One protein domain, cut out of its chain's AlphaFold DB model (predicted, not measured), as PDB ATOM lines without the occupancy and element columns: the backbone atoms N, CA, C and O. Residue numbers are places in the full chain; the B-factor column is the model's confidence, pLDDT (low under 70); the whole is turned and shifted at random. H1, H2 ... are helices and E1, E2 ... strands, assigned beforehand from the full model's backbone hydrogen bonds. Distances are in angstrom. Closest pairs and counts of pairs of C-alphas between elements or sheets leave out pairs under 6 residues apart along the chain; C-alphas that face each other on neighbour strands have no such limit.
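What this domain is: This is residues 12 to 137 of the 149 residues of an uncharacterized protein of Methanoregulaceae archaeon PtaB.Bin056 (UniProt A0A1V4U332). Little regular structure is here: one long helix, H1, with the short strand E2 folding back beside it, amid long loops that hold the small helices H2 and H3 far out, away from H1 and from each other. The 126 printed residues run E1, H1, E2, H2, H3, mostly helix, with 39 residues in named elements. The whole is only just compact, close to loose, with a radius of gyration of the C-alphas of 16.4 A and spans of 45 by 43 by 28 A.

Where its parts are: Find C-alpha 12 at (13.197, -117.453, -14.335), where E1, residues 12 to 14, begins. H1, residues 36 to 55, runs 27.6 A from (27.799, -108.502, -10.636). Then come E2, residues 62 to 64, H2, residues 88 to 93, and H3, residues 111 to 117, ending at (-0.065, -116.063, -13.967).

How they stand to each other: Look at Glu 50 of H1 and Gly 63 of E2, their closest C-alphas, 5.5 A apart. E1 comes nearest H1 at the C-alphas of Phe 13 and Val 42, 7.1 A. E1 and E2 pair with no named strand. H2 and H3 are apart from H1 and from each other. Every O i to N i+4 pair is within hydrogen-bond range in H1 and H3; H2 has 0 of 2, but 3 of 3 O i to N i+3 pairs.

The domain as a whole: The farthest C-alphas, Asp 57 and Asp 129, are 48.0 A apart. The printed part has no cut; the links E1 to H1, E2 to H2 and H2 to H3 are long. No printed residue is under 70 in pLDDT.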
ATOM      1  N   LYS A  12      12.945-117.238 -15.763       97.56
ATOM      2  CA  LYS A  12      13.197-117.453 -14.335       97.56
ATOM      3  C   LYS A  12      14.665-117.803 -14.116       97.56
ATOM      4  O   LYS A  12      15.156-118.774 -14.685       97.56
ATOM      5  N   PHE A  13      15.333-117.033 -13.268       96.75
ATOM      6  CA  PHE A  13      16.726-117.229 -12.882       96.75
ATOM      7  C   PHE A  13      16.765-117.586 -11.399       96.75
ATOM      8  O   PHE A  13      16.244-116.839 -10.573       96.75
ATOM      9  N   GLU A  14      17.325-118.745 -11.059       94.19
ATOM     10  CA  GLU A  14      17.319-119.263  -9.689       94.19
ATOM     11  C   GLU A  14      18.730-119.269  -9.099       94.19
ATOM     12  O   GLU A  14      19.645-119.893  -9.640       94.19
ATOM     13  N   GLY A  15      18.876-118.603  -7.956       91.75
ATOM     14  CA  GLY A  15      20.121-118.516  -7.211       91.75
ATOM     15  C   GLY A  15      21.079-117.446  -7.730       91.75
ATOM     16  O   GLY A  15      20.788-116.682  -8.649       91.75
ATOM     17  N   ILE A  16      22.248-117.400  -7.099       90.81
ATOM     18  CA  ILE A  16      23.317-116.453  -7.401       90.81
ATOM     19  C   ILE A  16      24.501-117.256  -7.965       90.81
ATOM     20  O   ILE A  16      24.970-118.189  -7.298       90.81
ATOM     21  N   PRO A  17      25.002-116.945  -9.177       90.38
ATOM     22  CA  PRO A  17      26.181-117.606  -9.732       90.38
ATOM     23  C   PRO A  17      27.358-117.571  -8.749       90.38
ATOM     24  O   PRO A  17      27.669-116.529  -8.188       90.38
ATOM     25  N   GLY A  18      27.981-118.725  -8.498       86.06
ATOM     26  CA  GLY A  18      29.102-118.846  -7.554       86.06
ATOM     27  C   GLY A  18      28.728-118.880  -6.063       86.06
ATOM     28  O   GLY A  18      29.586-119.203  -5.247       86.06
ATOM     29  N   HIS A  19      27.463-118.645  -5.698       84.81
ATOM     30  CA  HIS A  19      27.037-118.426  -4.309       84.81
ATOM     31  C   HIS A  19      25.771-119.228  -3.951       84.81
ATOM     32  O   HIS A  19      24.715-118.667  -3.670       84.81
ATOM     33  N   ARG A  20      25.864-120.566  -3.974       74.69
ATOM     34  CA  ARG A  20      24.711-121.466  -3.737       74.69
ATOM     35  C   ARG A  20      24.167-121.436  -2.305       74.69
ATOM     36  O   ARG A  20      22.960-121.529  -2.136       74.69
ATOM     37  N   ASP A  21      25.043-121.273  -1.316       80.38
ATOM     38  CA  ASP A  21      24.712-121.329   0.117       80.38
ATOM     39  C   ASP A  21      25.062-120.006   0.819       80.38
ATOM     40  O   ASP A  21      25.642-119.991   1.902       80.38
ATOM     41  N   LEU A  22      24.782-118.880   0.155       82.19
ATOM     42  CA  LEU A  22      25.138-117.556   0.653       82.19
ATOM     43  C   LEU A  22      24.362-117.214   1.928       82.19
ATOM     44  O   LEU A  22      23.131-117.077   1.901       82.19
ATOM     45  N   SER A  23      25.092-117.039   3.027       83.62
ATOM     46  CA  SER A  23      24.533-116.538   4.274       83.62
ATOM     47  C   SER A  23      24.525-115.000   4.291       83.62
ATOM     48  O   SER A  23      25.382-114.371   3.668       83.62
ATOM     49  N   PRO A  24      23.562-114.362   4.983       81.19
ATOM     50  CA  PRO A  24      23.449-112.899   5.046       81.19
ATOM     51  C   PRO A  24      24.726-112.166   5.455       81.19
ATOM     52  O   PRO A  24      25.043-111.112   4.921       81.19
ATOM     53  N   ASP A  25      25.479-112.736   6.392       84.06
ATOM     54  CA  ASP A  25      26.727-112.193   6.933       84.06
ATOM     55  C   ASP A  25      27.893-112.192   5.932       84.06
ATOM     56  O   ASP A  25      28.904-111.535   6.166       84.06
ATOM     57  N   GLN A  26      27.757-112.903   4.811       84.00
ATOM     58  CA  GLN A  26      28.748-112.930   3.734       84.00
ATOM     59  C   GLN A  26      28.528-111.830   2.692       84.00
ATOM     60  O   GLN A  26      29.350-111.680   1.785       84.00
ATOM     61  N   ILE A  27      27.426-111.085   2.791       81.50
ATOM     62  CA  ILE A  27      27.078-110.033   1.840       81.50
ATOM     63  C   ILE A  27      27.742-108.735   2.304       81.50
ATOM     64  O   ILE A  27      27.477-108.283   3.418       81.50
ATOM     65  N   PRO A  28      28.628-108.139   1.487       83.44
ATOM     66  CA  PRO A  28      29.264-106.877   1.841       83.44
ATOM     67  C   PRO A  28      28.243-105.732   1.849       83.44
ATOM     68  O   PRO A  28      27.236-105.793   1.149       83.44
ATOM     69  N   GLU A  29      28.538-104.663   2.595       79.38
ATOM     70  CA  GLU A  29      27.701-103.451   2.615       79.38
ATOM     71  C   GLU A  29      27.505-102.880   1.202       79.38
ATOM     72  O   GLU A  29      26.380-102.578   0.804       79.38
ATOM     73  N   ASP A  30      28.581-102.815   0.406       79.12
ATOM     74  CA  ASP A  30      28.469-102.585  -1.033       79.12
ATOM     75  C   ASP A  30      28.270-103.906  -1.783       79.12
ATOM     76  O   ASP A  30      29.201-104.548  -2.278       79.12
ATOM     77  N   PHE A  31      27.015-104.334  -1.843       80.75
ATOM     78  CA  PHE A  31      26.618-105.599  -2.449       80.75
ATOM     79  C   PHE A  31      26.418-105.530  -3.972       80.75
ATOM     80  O   PHE A  31      26.228-106.567  -4.612       80.75
ATOM     81  N   HIS A  32      26.440-104.345  -4.593       77.69
ATOM     82  CA  HIS A  32      26.195-104.248  -6.037       77.69
ATOM     83  C   HIS A  32      27.309-104.909  -6.866       77.69
ATOM     84  O   HIS A  32      26.978-105.699  -7.758       77.69
ATOM     85  N   PRO A  33      28.610-104.694  -6.573       86.50
ATOM     86  CA  PRO A  33      29.688-105.442  -7.218       86.50
ATOM     87  C   PRO A  33      29.652-106.930  -6.866       86.50
ATOM     88  O   PRO A  33      30.022-107.766  -7.687       86.50
ATOM     89  N   PHE A  34      29.175-107.273  -5.669       88.31
ATOM     90  CA  PHE A  34      29.062-108.659  -5.228       88.31
ATOM     91  C   PHE A  34      28.085-109.466  -6.101       88.31
ATOM     92  O   PHE A  34      28.395-110.581  -6.511       88.31
ATOM     93  N   PHE A  35      26.943-108.886  -6.485       90.75
ATOM     94  CA  PHE A  35      25.983-109.539  -7.387       90.75
ATOM     95  C   PHE A  35      26.270-109.325  -8.877       90.75
ATOM     96  O   PHE A  35      25.411-109.622  -9.710       90.75
ATOM     97  N   ARG A  36      27.462-108.841  -9.248       93.19
ATOM     98  CA  ARG A  36      27.799-108.502 -10.636       93.19
ATOM     99  C   ARG A  36      27.449-109.615 -11.624       93.19
ATOM    100  O   ARG A  36      26.795-109.346 -12.631       93.19
ATOM    101  N   ASP A  37      27.857-110.845 -11.328       94.62
ATOM    102  CA  ASP A  37      27.657-111.986 -12.224       94.62
ATOM    103  C   ASP A  37      26.178-112.353 -12.370       94.62
ATOM    104  O   ASP A  37      25.728-112.668 -13.471       94.62
ATOM    105  N   LEU A  38      25.393-112.244 -11.292       94.88
ATOM    106  CA  LEU A  38      23.940-112.422 -11.343       94.88
ATOM    107  C   LEU A  38      23.296-111.372 -12.252       94.88
ATOM    108  O   LEU A  38      22.521-111.706 -13.147       94.88
ATOM    109  N   ILE A  39      23.627-110.099 -12.039       95.38
ATOM    110  CA  ILE A  39      23.037-108.986 -12.785       95.38
ATOM    111  C   ILE A  39      23.397-109.091 -14.272       95.38
ATOM    112  O   ILE A  39      22.524-108.901 -15.126       95.38
ATOM    113  N   LEU A  40      24.652-109.424 -14.598       96.62
ATOM    114  CA  LEU A  40      25.083-109.664 -15.976       96.62
ATOM    115  C   LEU A  40      24.400-110.881 -16.591       96.62
ATOM    116  O   LEU A  40      24.023-110.829 -17.760       96.62
ATOM    117  N   TRP A  41      24.221-111.962 -15.831       97.69
ATOM    118  CA  TRP A  41      23.538-113.152 -16.320       97.69
ATOM    119  C   TRP A  41      22.093-112.835 -16.707       97.69
ATOM    120  O   TRP A  41      21.684-113.147 -17.826       97.69
ATOM    121  N   VAL A  42      21.343-112.148 -15.841       98.06
ATOM    122  CA  VAL A  42      19.947-111.788 -16.121       98.06
ATOM    123  C   VAL A  42      19.846-110.807 -17.287       98.06
ATOM    124  O   VAL A  42      19.168-111.093 -18.277       98.06
ATOM    125  N   ASN A  43      20.535-109.664 -17.212       97.88
ATOM    126  CA  ASN A  43      20.419-108.617 -18.231       97.88
ATOM    127  C   ASN A  43      21.015-109.047 -19.574       97.88
ATOM    128  O   ASN A  43      20.429-108.775 -20.620       97.88
ATOM    129  N   GLY A  44      22.143-109.759 -19.547       98.00
ATOM    130  CA  GLY A  44      22.781-110.295 -20.743       98.00
ATOM    131  C   GLY A  44      21.912-111.341 -21.437       98.00
ATOM    132  O   GLY A  44      21.777-111.293 -22.656       98.00
ATOM    133  N   THR A  45      21.258-112.231 -20.681       98.44
ATOM    134  CA  THR A  45      20.330-113.225 -21.251       98.44
ATOM    135  C   THR A  45      19.113-112.553 -21.882       98.44
ATOM    136  O   THR A  45      18.752-112.883 -23.009       98.44
ATOM    137  N   VAL A  46      18.498-111.585 -21.191       98.56
ATOM    138  CA  VAL A  46      17.345-110.840 -21.724       98.56
ATOM    139  C   VAL A  46      17.720-110.093 -23.003       98.56
ATOM    140  O   VAL A  46      17.029-110.232 -24.010       98.56
ATOM    141  N   HIS A  47      18.830-109.348 -22.990       98.38
ATOM    142  CA  HIS A  47      19.298-108.624 -24.170       98.38
ATOM    143  C   HIS A  47      19.622-109.572 -25.329       98.38
ATOM    144  O   HIS A  47      19.272-109.286 -26.472       98.38
ATOM    145  N   PHE A  48      20.272-110.704 -25.042       98.44
ATOM    146  CA  PHE A  48      20.583-111.709 -26.050       98.44
ATOM    147  C   PHE A  48      19.310-112.229 -26.724       98.44
ATOM    148  O   PHE A  48      19.227-112.190 -27.946       98.44
ATOM    149  N   LEU A  49      18.301-112.630 -25.948       98.56
ATOM    150  CA  LEU A  49      17.037-113.141 -26.485       98.56
ATOM    151  C   LEU A  49      16.257-112.083 -27.272       98.56
ATOM    152  O   LEU A  49      15.775-112.384 -28.359       98.56
ATOM    153  N   GLU A  50      16.169-110.850 -26.764       98.38
ATOM    154  CA  GLU A  50      15.559-109.729 -27.492       98.38
ATOM    155  C   GLU A  50      16.248-109.512 -28.843       98.38
ATOM    156  O   GLU A  50      15.588-109.446 -29.878       98.38
ATOM    157  N   LYS A  51      17.583-109.424 -28.840       98.00
ATOM    158  CA  LYS A  51      18.370-109.174 -30.049       98.00
ATOM    159  C   LYS A  51      18.253-110.332 -31.031       98.00
ATOM    160  O   LYS A  51      18.105-110.092 -32.223       98.00
ATOM    161  N   THR A  52      18.294-111.572 -30.548       98.38
ATOM    162  CA  THR A  52      18.074-112.761 -31.374       98.38
ATOM    163  C   THR A  52      16.699-112.728 -32.024       98.38
ATOM    164  O   THR A  52      16.630-112.886 -33.234       98.38
ATOM    165  N   ALA A  53      15.635-112.458 -31.263       98.00
ATOM    166  CA  ALA A  53      14.283-112.388 -31.808       98.00
ATOM    167  C   ALA A  53      14.138-111.270 -32.851       98.00
ATOM    168  O   ALA A  53      13.569-111.494 -33.913       98.00
ATOM    169  N   PHE A  54      14.733-110.097 -32.605       97.75
ATOM    170  CA  PHE A  54      14.761-109.011 -33.588       97.75
ATOM    171  C   PHE A  54      15.413-109.426 -34.917       97.75
ATOM    172  O   PHE A  54      14.938-109.051 -35.986       97.75
ATOM    173  N   TYR A  55      16.502-110.202 -34.861       97.81
ATOM    174  CA  TYR A  55      17.166-110.741 -36.054       97.81
ATOM    175  C   TYR A  55      16.466-111.968 -36.659       97.81
ATOM    176  O   TYR A  55      16.872-112.406 -37.733       97.81
ATOM    177  N   ASP A  56      15.433-112.488 -36.000       97.44
ATOM    178  CA  ASP A  56      14.577-113.592 -36.448       97.44
ATOM    179  C   ASP A  56      13.179-113.078 -36.849       97.44
ATOM    180  O   ASP A  56      12.165-113.724 -36.618       97.44
ATOM    181  N   ASP A  57      13.131-111.868 -37.417       97.06
ATOM    182  CA  ASP A  57      11.942-111.189 -37.953       97.06
ATOM    183  C   ASP A  57      10.859-110.755 -36.940       97.06
ATOM    184  O   ASP A  57       9.840-110.193 -37.344       97.06
ATOM    185  N   PHE A  58      11.095-110.878 -35.628       96.62
ATOM    186  CA  PHE A  58      10.269-110.237 -34.591       96.62
ATOM    187  C   PHE A  58      10.751-108.799 -34.348       96.62
ATOM    188  O   PHE A  58      11.366-108.484 -33.323       96.62
ATOM    189  N   TYR A  59      10.517-107.901 -35.307       95.19
ATOM    190  CA  TYR A  59      11.062-106.535 -35.302       95.19
ATOM    191  C   TYR A  59      10.615-105.698 -34.108       95.19
ATOM    192  O   TYR A  59      11.295-104.743 -33.716       95.19
ATOM    193  N   LYS A  60       9.493-106.073 -33.502       95.12
ATOM    194  CA  LYS A  60       9.025-105.509 -32.245       95.12
ATOM    195  C   LYS A  60       9.361-106.389 -31.041       95.12
ATOM    196  O   LYS A  60       8.522-106.603 -30.177       95.12
ATOM    197  N   ALA A  61      10.594-106.874 -30.937       96.94
ATOM    198  CA  ALA A  61      11.096-107.487 -29.710       96.94
ATOM    199  C   ALA A  61      11.444-106.418 -28.653       96.94
ATOM    200  O   ALA A  61      12.031-105.382 -28.973       96.94
ATOM    201  N   PHE A  62      11.104-106.655 -27.383       97.00
ATOM    202  CA  PHE A  62      11.489-105.759 -26.286       97.00
ATOM    203  C   PHE A  62      11.718-106.501 -24.965       97.00
ATOM    204  O   PHE A  62      10.815-107.163 -24.450       97.00
ATOM    205  N   GLY A  63      12.926-106.382 -24.416       97.56
ATOM    206  CA  GLY A  63      13.358-107.044 -23.193       97.56
ATOM    207  C   GLY A  63      13.267-106.168 -21.942       97.56
ATOM    208  O   GLY A  63      13.557-104.970 -21.961       97.56
ATOM    209  N   PHE A  64      12.934-106.810 -20.826       98.06
ATOM    210  CA  PHE A  64      12.958-106.274 -19.472       98.06
ATOM    211  C   PHE A  64      13.881-107.132 -18.609       98.06
ATOM    212  O   PHE A  64      13.647-108.330 -18.427       98.06
ATOM    213  N   GLY A  65      14.949-106.511 -18.116       96.69
ATOM    214  CA  GLY A  65      15.905-107.136 -17.210       96.69
ATOM    215  C   GLY A  65      15.439-107.097 -15.756       96.69
ATOM    216  O   GLY A  65      14.265-106.883 -15.452       96.69
ATOM    217  N   ALA A  66      16.398-107.252 -14.850       94.38
ATOM    218  CA  ALA A  66      16.220-107.026 -13.421       94.38
ATOM    219  C   ALA A  66      17.484-106.385 -12.845       94.38
ATOM    220  O   ALA A  66      18.546-106.449 -13.470       94.38
ATOM    221  N   TYR A  67      17.368-105.842 -11.630       92.44
ATOM    222  CA  TYR A  67      18.446-105.168 -10.893       92.44
ATOM    223  C   TYR A  67      18.926-103.846 -11.526       92.44
ATOM    224  O   TYR A  67      18.637-103.557 -12.690       92.44
ATOM    225  N   PRO A  68      19.668-103.015 -10.770       89.94
ATOM    226  CA  PRO A  68      20.409-101.895 -11.339       89.94
ATOM    227  C   PRO A  68      21.438-102.357 -12.381       89.94
ATOM    228  O   PRO A  68      21.972-103.461 -12.310       89.94
ATOM    229  N   CYS A  69      21.745-101.492 -13.348       91.12
ATOM    230  CA  CYS A  69      22.769-101.758 -14.359       91.12
ATOM    231  C   CYS A  69      24.167-101.896 -13.724       91.12
ATOM    232  O   CYS A  69      24.552-101.056 -12.916       91.12
ATOM    233  N   ILE A  70      24.949-102.894 -14.159       93.06
ATOM    234  CA  ILE A  70      26.339-103.123 -13.710       93.06
ATOM    235  C   ILE A  70      27.315-103.363 -14.880       93.06
ATOM    236  O   ILE A  70      28.348-104.012 -14.734       93.06
ATOM    237  N   TYR A  71      26.985-102.922 -16.099       95.00
ATOM    238  CA  TYR A  71      27.847-103.199 -17.259       95.00
ATOM    239  C   TYR A  71      29.227-102.537 -17.138       95.00
ATOM    240  O   TYR A  71      30.233-103.196 -17.403       95.00
ATOM    241  N   CYS A  72      29.262-101.280 -16.689       94.12
ATOM    242  CA  CYS A  72      30.503-100.565 -16.415       94.12
ATOM    243  C   CYS A  72      31.235-101.169 -15.211       94.12
ATOM    244  O   CYS A  72      30.617-101.739 -14.311       94.12
ATOM    245  N   GLU A  73      32.552-100.992 -15.174       90.75
ATOM    246  CA  GLU A  73      33.326-101.217 -13.954       90.75
ATOM    247  C   GLU A  73      32.829-100.287 -12.832       90.75
ATOM    248  O   GLU A  73      32.257 -99.223 -13.097       90.75
ATOM    249  N   HIS A  74      32.993-100.727 -11.582       85.19
ATOM    250  CA  HIS A  74      32.536 -99.991 -10.404       85.19
ATOM    251  C   HIS A  74      33.123 -98.572 -10.399       85.19
ATOM    252  O   HIS A  74      34.283 -98.399 -10.757       85.19
ATOM    253  N   GLU A  75      32.292 -97.573 -10.083       83.94
ATOM    254  CA  GLU A  75      32.616 -96.132 -10.139       83.94
ATOM    255  C   GLU A  75      33.003 -95.581 -11.530       83.94
ATOM    256  O   GLU A  75      33.202 -94.381 -11.690       83.94
ATOM    257  N   HIS A  76      33.013 -96.417 -12.573       91.69
ATOM    258  CA  HIS A  76      33.326 -96.035 -13.954       91.69
ATOM    259  C   HIS A  76      32.083 -95.968 -14.846       91.69
ATOM    260  O   HIS A  76      32.142 -96.114 -16.074       91.69
ATOM    261  N   CYS A  77      30.905 -95.774 -14.254       92.12
ATOM    262  CA  CYS A  77      29.707 -95.425 -15.006       92.12
ATOM    263  C   CYS A  77      29.689 -93.918 -15.272       92.12
ATOM    264  O   CYS A  77      30.039 -93.131 -14.402       92.12
ATOM    265  N   VAL A  78      29.200 -93.498 -16.444       93.00
ATOM    266  CA  VAL A  78      29.074 -92.065 -16.763       93.00
ATOM    267  C   VAL A  78      28.201 -91.298 -15.776       93.00
ATOM    268  O   VAL A  78      28.300 -90.088 -15.756       93.00
ATOM    269  N   ALA A  79      27.334 -91.959 -15.005       89.56
ATOM    270  CA  ALA A  79      26.571 -91.316 -13.938       89.56
ATOM    271  C   ALA A  79      27.415 -91.093 -12.669       89.56
ATOM    272  O   ALA A  79      27.294 -90.047 -12.047       89.56
ATOM    273  N   GLU A  80      28.288 -92.045 -12.330       89.12
ATOM    274  CA  GLU A  80      29.145 -92.011 -11.134       89.12
ATOM    275  C   GLU A  80      30.345 -91.069 -11.320       89.12
ATOM    276  O   GLU A  80      30.767 -90.380 -10.399       89.12
ATOM    277  N   GLU A  81      30.872 -90.975 -12.544       91.19
ATOM    278  CA  GLU A  81      32.002 -90.096 -12.879       91.19
ATOM    279  C   GLU A  81      31.625 -88.603 -12.920       91.19
ATOM    280  O   GLU A  81      32.492 -87.741 -13.092       91.19
ATOM    281  N   GLN A  82      30.336 -88.268 -12.828       88.12
ATOM    282  CA  GLN A  82      29.869 -86.896 -13.005       88.12
ATOM    283  C   GLN A  82      29.972 -86.078 -11.736       88.12
ATOM    284  O   GLN A  82      29.588 -86.488 -10.647       88.12
ATOM    285  N   GLN A  83      30.445 -84.851 -11.913       86.88
ATOM    286  CA  GLN A  83      30.485 -83.874 -10.843       86.88
ATOM    287  C   GLN A  83      29.171 -83.094 -10.807       86.88
ATOM    288  O   GLN A  83      28.756 -82.510 -11.806       86.88
ATOM    289  N   GLY A  84      28.555 -83.019  -9.629       87.44
ATOM    290  CA  GLY A  84      27.318 -82.271  -9.420       87.44
ATOM    291  C   GLY A  84      26.066 -83.125  -9.611       87.44
ATOM    292  O   GLY A  84      26.062 -84.315  -9.311       87.44
ATOM    293  N   VAL A  85      24.968 -82.496 -10.029       86.81
ATOM    294  CA  VAL A  85      23.681 -83.187 -10.184       86.81
ATOM    295  C   VAL A  85      23.715 -84.040 -11.445       86.81
ATOM    296  O   VAL A  85      23.876 -83.520 -12.546       86.81
ATOM    297  N   VAL A  86      23.513 -85.343 -11.277       86.06
ATOM    298  CA  VAL A  86      23.307 -86.270 -12.388       86.06
ATOM    299  C   VAL A  86      21.905 -86.043 -12.955       86.06
ATOM    300  O   VAL A  86      20.913 -86.335 -12.289       86.06
ATOM    301  N   ASP A  87      21.814 -85.513 -14.176       87.94
ATOM    302  CA  ASP A  87      20.546 -85.386 -14.904       87.94
ATOM    303  C   ASP A  87      20.401 -86.443 -16.015       87.94
ATOM    304  O   ASP A  87      21.365 -87.092 -16.427       87.94
ATOM    305  N   GLU A  88      19.176 -86.633 -16.517       83.12
ATOM    306  CA  GLU A  88      18.857 -87.687 -17.491       83.12
ATOM    307  C   GLU A  88      19.622 -87.575 -18.821       83.12
ATOM    308  O   GLU A  88      19.774 -88.575 -19.533       83.12
ATOM    309  N   SER A  89      20.128 -86.391 -19.182       87.94
ATOM    310  CA  SER A  89      20.895 -86.192 -20.415       87.94
ATOM    311  C   SER A  89      22.194 -86.996 -20.422       87.94
ATOM    312  O   SER A  89      22.636 -87.418 -21.496       87.94
ATOM    313  N   ILE A  90      22.740 -87.319 -19.241       89.31
ATOM    314  CA  ILE A  90      23.954 -88.123 -19.097       89.31
ATOM    315  C   ILE A  90      23.824 -89.504 -19.726       89.31
ATOM    316  O   ILE A  90      24.795 -90.074 -20.231       89.31
ATOM    317  N   ARG A  91      22.600 -90.033 -19.762       85.06
ATOM    318  CA  ARG A  91      22.314 -91.360 -20.296       85.06
ATOM    319  C   ARG A  91      22.688 -91.475 -21.776       85.06
ATOM    320  O   ARG A  91      23.019 -92.568 -22.224       85.06
ATOM    321  N   ARG A  92      22.721 -90.355 -22.512       89.50
ATOM    322  CA  ARG A  92      23.170 -90.280 -23.918       89.50
ATOM    323  C   ARG A  92      24.657 -90.584 -24.099       89.50
ATOM    324  O   ARG A  92      25.081 -90.873 -25.210       89.50
ATOM    325  N   MET A  93      25.443 -90.499 -23.028       92.62
ATOM    326  CA  MET A  93      26.869 -90.831 -23.018       92.62
ATOM    327  C   MET A  93      27.138 -92.242 -22.484       92.62
ATOM    328  O   MET A  93      28.295 -92.634 -22.351       92.62
ATOM    329  N   CYS A  94      26.097 -93.025 -22.172       93.81
ATOM    330  CA  CYS A  94      26.272 -94.386 -21.680       93.81
ATOM    331  C   CYS A  94      27.075 -95.231 -22.685       93.81
ATOM    332  O   CYS A  94      26.773 -95.290 -23.875       93.81
ATOM    333  N   ARG A  95      28.098 -95.923 -22.178       95.19
ATOM    334  CA  ARG A  95      29.013 -96.760 -22.971       95.19
ATOM    335  C   ARG A  95      28.395 -98.094 -23.422       95.19
ATOM    336  O   ARG A  95      28.993 -98.794 -24.227       95.19
ATOM    337  N   HIS A  96      27.201 -98.416 -22.921       95.62
ATOM    338  CA  HIS A  96      26.484 -99.676 -23.149       95.62
ATOM    339  C   HIS A  96      25.010 -99.437 -23.520       95.62
ATOM    340  O   HIS A  96      24.130-100.202 -23.120       95.62
ATOM    341  N   MET A  97      24.710 -98.336 -24.228       92.38
ATOM    342  CA  MET A  97      23.333 -97.956 -24.591       92.38
ATOM    343  C   MET A  97      22.567 -99.061 -25.329       92.38
ATOM    344  O   MET A  97      21.351 -99.156 -25.192       92.38
ATOM    345  N   ASP A  98      23.262 -99.897 -26.095       92.62
ATOM    346  CA  ASP A  98      22.677-101.015 -26.827       92.62
ATOM    347  C   ASP A  98      22.246-102.171 -25.912       92.62
ATOM    348  O   ASP A  98      21.273-102.853 -26.236       92.62
ATOM    349  N   LEU A  99      22.896-102.346 -24.754       95.56
ATOM    350  CA  LEU A  99      22.669-103.453 -23.814       95.56
ATOM    351  C   LEU A  99      21.664-103.129 -22.702       95.56
ATOM    352  O   LEU A  99      20.980-104.021 -22.204       95.56
ATOM    353  N   VAL A 100      21.601-101.872 -22.257       93.50
ATOM    354  CA  VAL A 100      20.805-101.491 -21.079       93.50
ATOM    355  C   VAL A 100      19.309-101.666 -21.331       93.50
ATOM    356  O   VAL A 100      18.756-101.101 -22.275       93.50
ATOM    357  N   ARG A 101      18.630-102.420 -20.466       94.81
ATOM    358  CA  ARG A 101      17.173-102.596 -20.500       94.81
ATOM    359  C   ARG A 101      16.547-102.172 -19.178       94.81
ATOM    360  O   ARG A 101      17.207-102.273 -18.144       94.81
ATOM    361  N   PRO A 102      15.319-101.625 -19.195       95.44
ATOM    362  CA  PRO A 102      14.599-101.351 -17.959       95.44
ATOM    363  C   PRO A 102      14.248-102.668 -17.262       95.44
ATOM    364  O   PRO A 102      14.188-103.716 -17.904       95.44
ATOM    365  N   SER A 103      13.966-102.609 -15.962       96.44
ATOM    366  CA  SER A 103      13.278-103.714 -15.301       96.44
ATOM    367  C   SER A 103      11.777-103.674 -15.593       96.44
ATOM    368  O   SER A 103      11.243-102.667 -16.071       96.44
ATOM    369  N   MET A 104      11.081-104.765 -15.288       96.50
ATOM    370  CA  MET A 104       9.622-104.820 -15.376       96.50
ATOM    371  C   MET A 104       8.960-103.782 -14.446       96.50
ATOM    372  O   MET A 104       8.046-103.066 -14.859       96.50
ATOM    373  N   GLU A 105       9.458-103.632 -13.217       95.50
ATOM    374  CA  GLU A 105       8.952-102.690 -12.210       95.50
ATOM    375  C   GLU A 105       9.167-101.234 -12.628       95.50
ATOM    376  O   GLU A 105       8.280-100.402 -12.445       95.50
ATOM    377  N   ALA A 106      10.311-100.928 -13.252       94.19
ATOM    378  CA  ALA A 106      10.598 -99.597 -13.790       94.19
ATOM    379  C   ALA A 106       9.603 -99.178 -14.890       94.19
ATOM    380  O   ALA A 106       9.419 -97.987 -15.137       94.19
ATOM    381  N   ALA A 107       8.942-100.146 -15.534       94.06
ATOM    382  CA  ALA A 107       7.887 -99.930 -16.520       94.06
ATOM    383  C   ALA A 107       6.461-100.063 -15.938       94.06
ATOM    384  O   ALA A 107       5.488-100.037 -16.693       94.06
ATOM    385  N   GLY A 108       6.318-100.206 -14.616       94.75
ATOM    386  CA  GLY A 108       5.024-100.335 -13.939       94.75
ATOM    387  C   GLY A 108       4.352-101.702 -14.099       94.75
ATOM    388  O   GLY A 108       3.144-101.814 -13.893       94.75
ATOM    389  N   ILE A 109       5.103-102.741 -14.478       95.69
ATOM    390  CA  ILE A 109       4.588-104.108 -14.594       95.69
ATOM    391  C   ILE A 109       4.654-104.785 -13.219       95.69
ATOM    392  O   ILE A 109       5.711-104.836 -12.591       95.69
ATOM    393  N   ASP A 110       3.534-105.355 -12.766       96.81
ATOM    394  CA  ASP A 110       3.501-106.189 -11.560       96.81
ATOM    395  C   ASP A 110       4.167-107.545 -11.845       96.81
ATOM    396  O   ASP A 110       3.562-108.464 -12.411       96.81
ATOM    397  N   VAL A 111       5.435-107.663 -11.454       97.25
ATOM    398  CA  VAL A 111       6.248-108.875 -11.635       97.25
ATOM    399  C   VAL A 111       5.653-110.065 -10.900       97.25
ATOM    400  O   VAL A 111       5.605-111.166 -11.446       97.25
ATOM    401  N   PHE A 112       5.137-109.856  -9.688       97.31
ATOM    402  CA  PHE A 112       4.583-110.933  -8.877       97.31
ATOM    403  C   PHE A 112       3.289-111.472  -9.480       97.31
ATOM    404  O   PHE A 112       3.106-112.686  -9.544       97.31
ATOM    405  N   ALA A 113       2.388-110.603  -9.946       97.50
ATOM    406  CA  ALA A 113       1.189-111.037 -10.661       97.50
ATOM    407  C   ALA A 113       1.542-111.732 -11.979       97.50
ATOM    408  O   ALA A 113       0.971-112.779 -12.282       97.50
ATOM    409  N   THR A 114       2.514-111.200 -12.722       96.75
ATOM    410  CA  THR A 114       2.979-111.795 -13.983       96.75
ATOM    411  C   THR A 114       3.532-113.205 -13.762       96.75
ATOM    412  O   THR A 114       3.099-114.147 -14.424       96.75
ATOM    413  N   ALA A 115       4.410-113.384 -12.775       97.31
ATOM    414  CA  ALA A 115       4.957-114.686 -12.410       97.31
ATOM    415  C   ALA A 115       3.879-115.656 -11.903       97.31
ATOM    416  O   ALA A 115       3.851-116.814 -12.322       97.31
ATOM    417  N   ARG A 116       2.936-115.187 -11.071       97.88
ATOM    418  CA  ARG A 116       1.802-116.009 -10.608       97.88
ATOM    419  C   ARG A 116       0.937-116.504 -11.764       97.88
ATOM    420  O   ARG A 116       0.536-117.664 -11.749       97.88
ATOM    421  N   ASN A 117       0.687-115.668 -12.772       96.62
ATOM    422  CA  ASN A 117      -0.065-116.063 -13.967       96.62
ATOM    423  C   ASN A 117       0.657-117.150 -14.783       96.62
ATOM    424  O   ASN A 117      -0.004-117.946 -15.445       96.62
ATOM    425  N   ALA A 118       1.988-117.227 -14.691       96.25
ATOM    426  CA  ALA A 118       2.804-118.300 -15.261       96.25
ATOM    427  C   ALA A 118       2.953-119.528 -14.331       96.25
ATOM    428  O   ALA A 118       3.705-120.452 -14.637       96.25
ATOM    429  N   GLY A 119       2.252-119.559 -13.192       97.44
ATOM    430  CA  GLY A 119       2.316-120.656 -12.222       97.44
ATOM    431  C   GLY A 119       3.514-120.596 -11.270       97.44
ATOM    432  O   GLY A 119       3.809-121.587 -10.603       97.44
ATOM    433  N   TRP A 120       4.214-119.461 -11.180       97.12
ATOM    434  CA  TRP A 120       5.355-119.287 -10.279       97.12
ATOM    435  C   TRP A 120       4.963-118.489  -9.037       97.12
ATOM    436  O   TRP A 120       4.593-117.317  -9.108       97.12
ATOM    437  N   ALA A 121       5.073-119.129  -7.875       94.81
ATOM    438  CA  ALA A 121       4.916-118.462  -6.591       94.81
ATOM    439  C   ALA A 121       6.223-117.745  -6.225       94.81
ATOM    440  O   ALA A 121       7.249-118.389  -6.010       94.81
ATOM    441  N   LEU A 122       6.172-116.414  -6.170       94.25
ATOM    442  CA  LEU A 122       7.284-115.557  -5.767       94.25
ATOM    443  C   LEU A 122       6.904-114.744  -4.532       94.25
ATOM    444  O   LEU A 122       5.753-114.330  -4.377       94.25
ATOM    445  N   HIS A 123       7.906-114.460  -3.710       92.88
ATOM    446  CA  HIS A 123       7.831-113.542  -2.583       92.88
ATOM    447  C   HIS A 123       9.000-112.563  -2.660       92.88
ATOM    448  O   HIS A 123      10.019-112.853  -3.289       92.88
ATOM    449  N   THR A 124       8.835-111.388  -2.060       92.25
ATOM    450  CA  THR A 124       9.935-110.436  -1.889       92.25
ATOM    451  C   THR A 124      11.080-111.108  -1.143       92.25
ATOM    452  O   THR A 124      10.828-111.861  -0.200       92.25
ATOM    453  N   VAL A 125      12.324-110.805  -1.524       89.25
ATOM    454  CA  VAL A 125      13.483-111.208  -0.724       89.25
ATOM    455  C   VAL A 125      13.358-110.514   0.640       89.25
ATOM    456  O   VAL A 125      13.244-109.286   0.670       89.25
ATOM    457  N   PRO A 126      13.291-111.265   1.751       88.88
ATOM    458  CA  PRO A 126      13.143-110.676   3.073       88.88
ATOM    459  C   PRO A 126      14.379-109.846   3.418       88.88
ATOM    460  O   PRO A 126      15.508-110.238   3.115       88.88
ATOM    461  N   CYS A 127      14.146-108.694   4.043       88.56
ATOM    462  CA  CYS A 127      15.172-107.725   4.392       88.56
ATOM    463  C   CYS A 127      15.001-107.336   5.856       88.56
ATOM    464  O   CYS A 127      13.922-106.869   6.246       88.56
ATOM    465  N   ARG A 128      16.048-107.537   6.657       89.00
ATOM    466  CA  ARG A 128      16.023-107.249   8.090       89.00
ATOM    467  C   ARG A 128      15.752-105.763   8.303       89.00
ATOM    468  O   ARG A 128      16.392-104.923   7.678       89.00
ATOM    469  N   ASP A 129      14.769-105.456   9.148       92.06
ATOM    470  CA  ASP A 129      14.364-104.089   9.503       92.06
ATOM    471  C   ASP A 129      14.036-103.171   8.302       92.06
ATOM    472  O   ASP A 129      14.034-101.949   8.433       92.06
ATOM    473  N   LEU A 130      13.720-103.754   7.132       87.81
ATOM    474  CA  LEU A 130      13.551-103.038   5.856       87.81
ATOM    475  C   LEU A 130      14.783-102.205   5.446       87.81
ATOM    476  O   LEU A 130      14.665-101.262   4.661       87.81
ATOM    477  N   GLU A 131      15.962-102.552   5.958       87.12
ATOM    478  CA  GLU A 131      17.216-101.862   5.674       87.12
ATOM    479  C   GLU A 131      17.819-102.357   4.357       87.12
ATOM    480  O   GLU A 131      18.044-103.552   4.173       87.12
ATOM    481  N   TYR A 132      18.080-101.441   3.424       81.44
ATOM    482  CA  TYR A 132      18.591-101.773   2.095       81.44
ATOM    483  C   TYR A 132      19.904-102.569   2.168       81.44
ATOM    484  O   TYR A 132      20.852-102.144   2.816       81.44
ATOM    485  N   GLY A 133      19.954-103.715   1.484       79.38
ATOM    486  CA  GLY A 133      21.122-104.608   1.465       79.38
ATOM    487  C   GLY A 133      21.127-105.697   2.539       79.38
ATOM    488  O   GLY A 133      21.850-106.680   2.394       79.38
ATOM    489  N   MET A 134      20.268-105.609   3.558       84.50
ATOM    490  CA  MET A 134      20.255-106.544   4.690       84.50
ATOM    491  C   MET A 134      19.369-107.772   4.440       84.50
ATOM    492  O   MET A 134      18.444-108.052   5.208       84.50
ATOM    493  N   ILE A 135      19.617-108.505   3.349       86.38
ATOM    494  CA  ILE A 135      18.789-109.664   2.979       86.38
ATOM    495  C   ILE A 135      18.960-110.827   3.965       86.38
ATOM    496  O   ILE A 135      20.060-111.100   4.432       86.38
ATOM    497  N   GLU A 136      17.884-111.556   4.262       86.25
ATOM    498  CA  GLU A 136      17.923-112.635   5.269       86.25
ATOM    499  C   GLU A 136      18.353-114.002   4.707       86.25
ATOM    500  O   GLU A 136      18.595-114.936   5.473       86.25
ATOM    501  N   HIS A 137      18.485-114.142   3.385       86.38
ATOM    502  CA  HIS A 137      19.034-115.339   2.744       86.38
ATOM    503  C   HIS A 137      19.501-115.079   1.303       86.38
ATOM    504  O   HIS A 137      18.944-114.237   0.599       86.38
TER     505      HIS A 137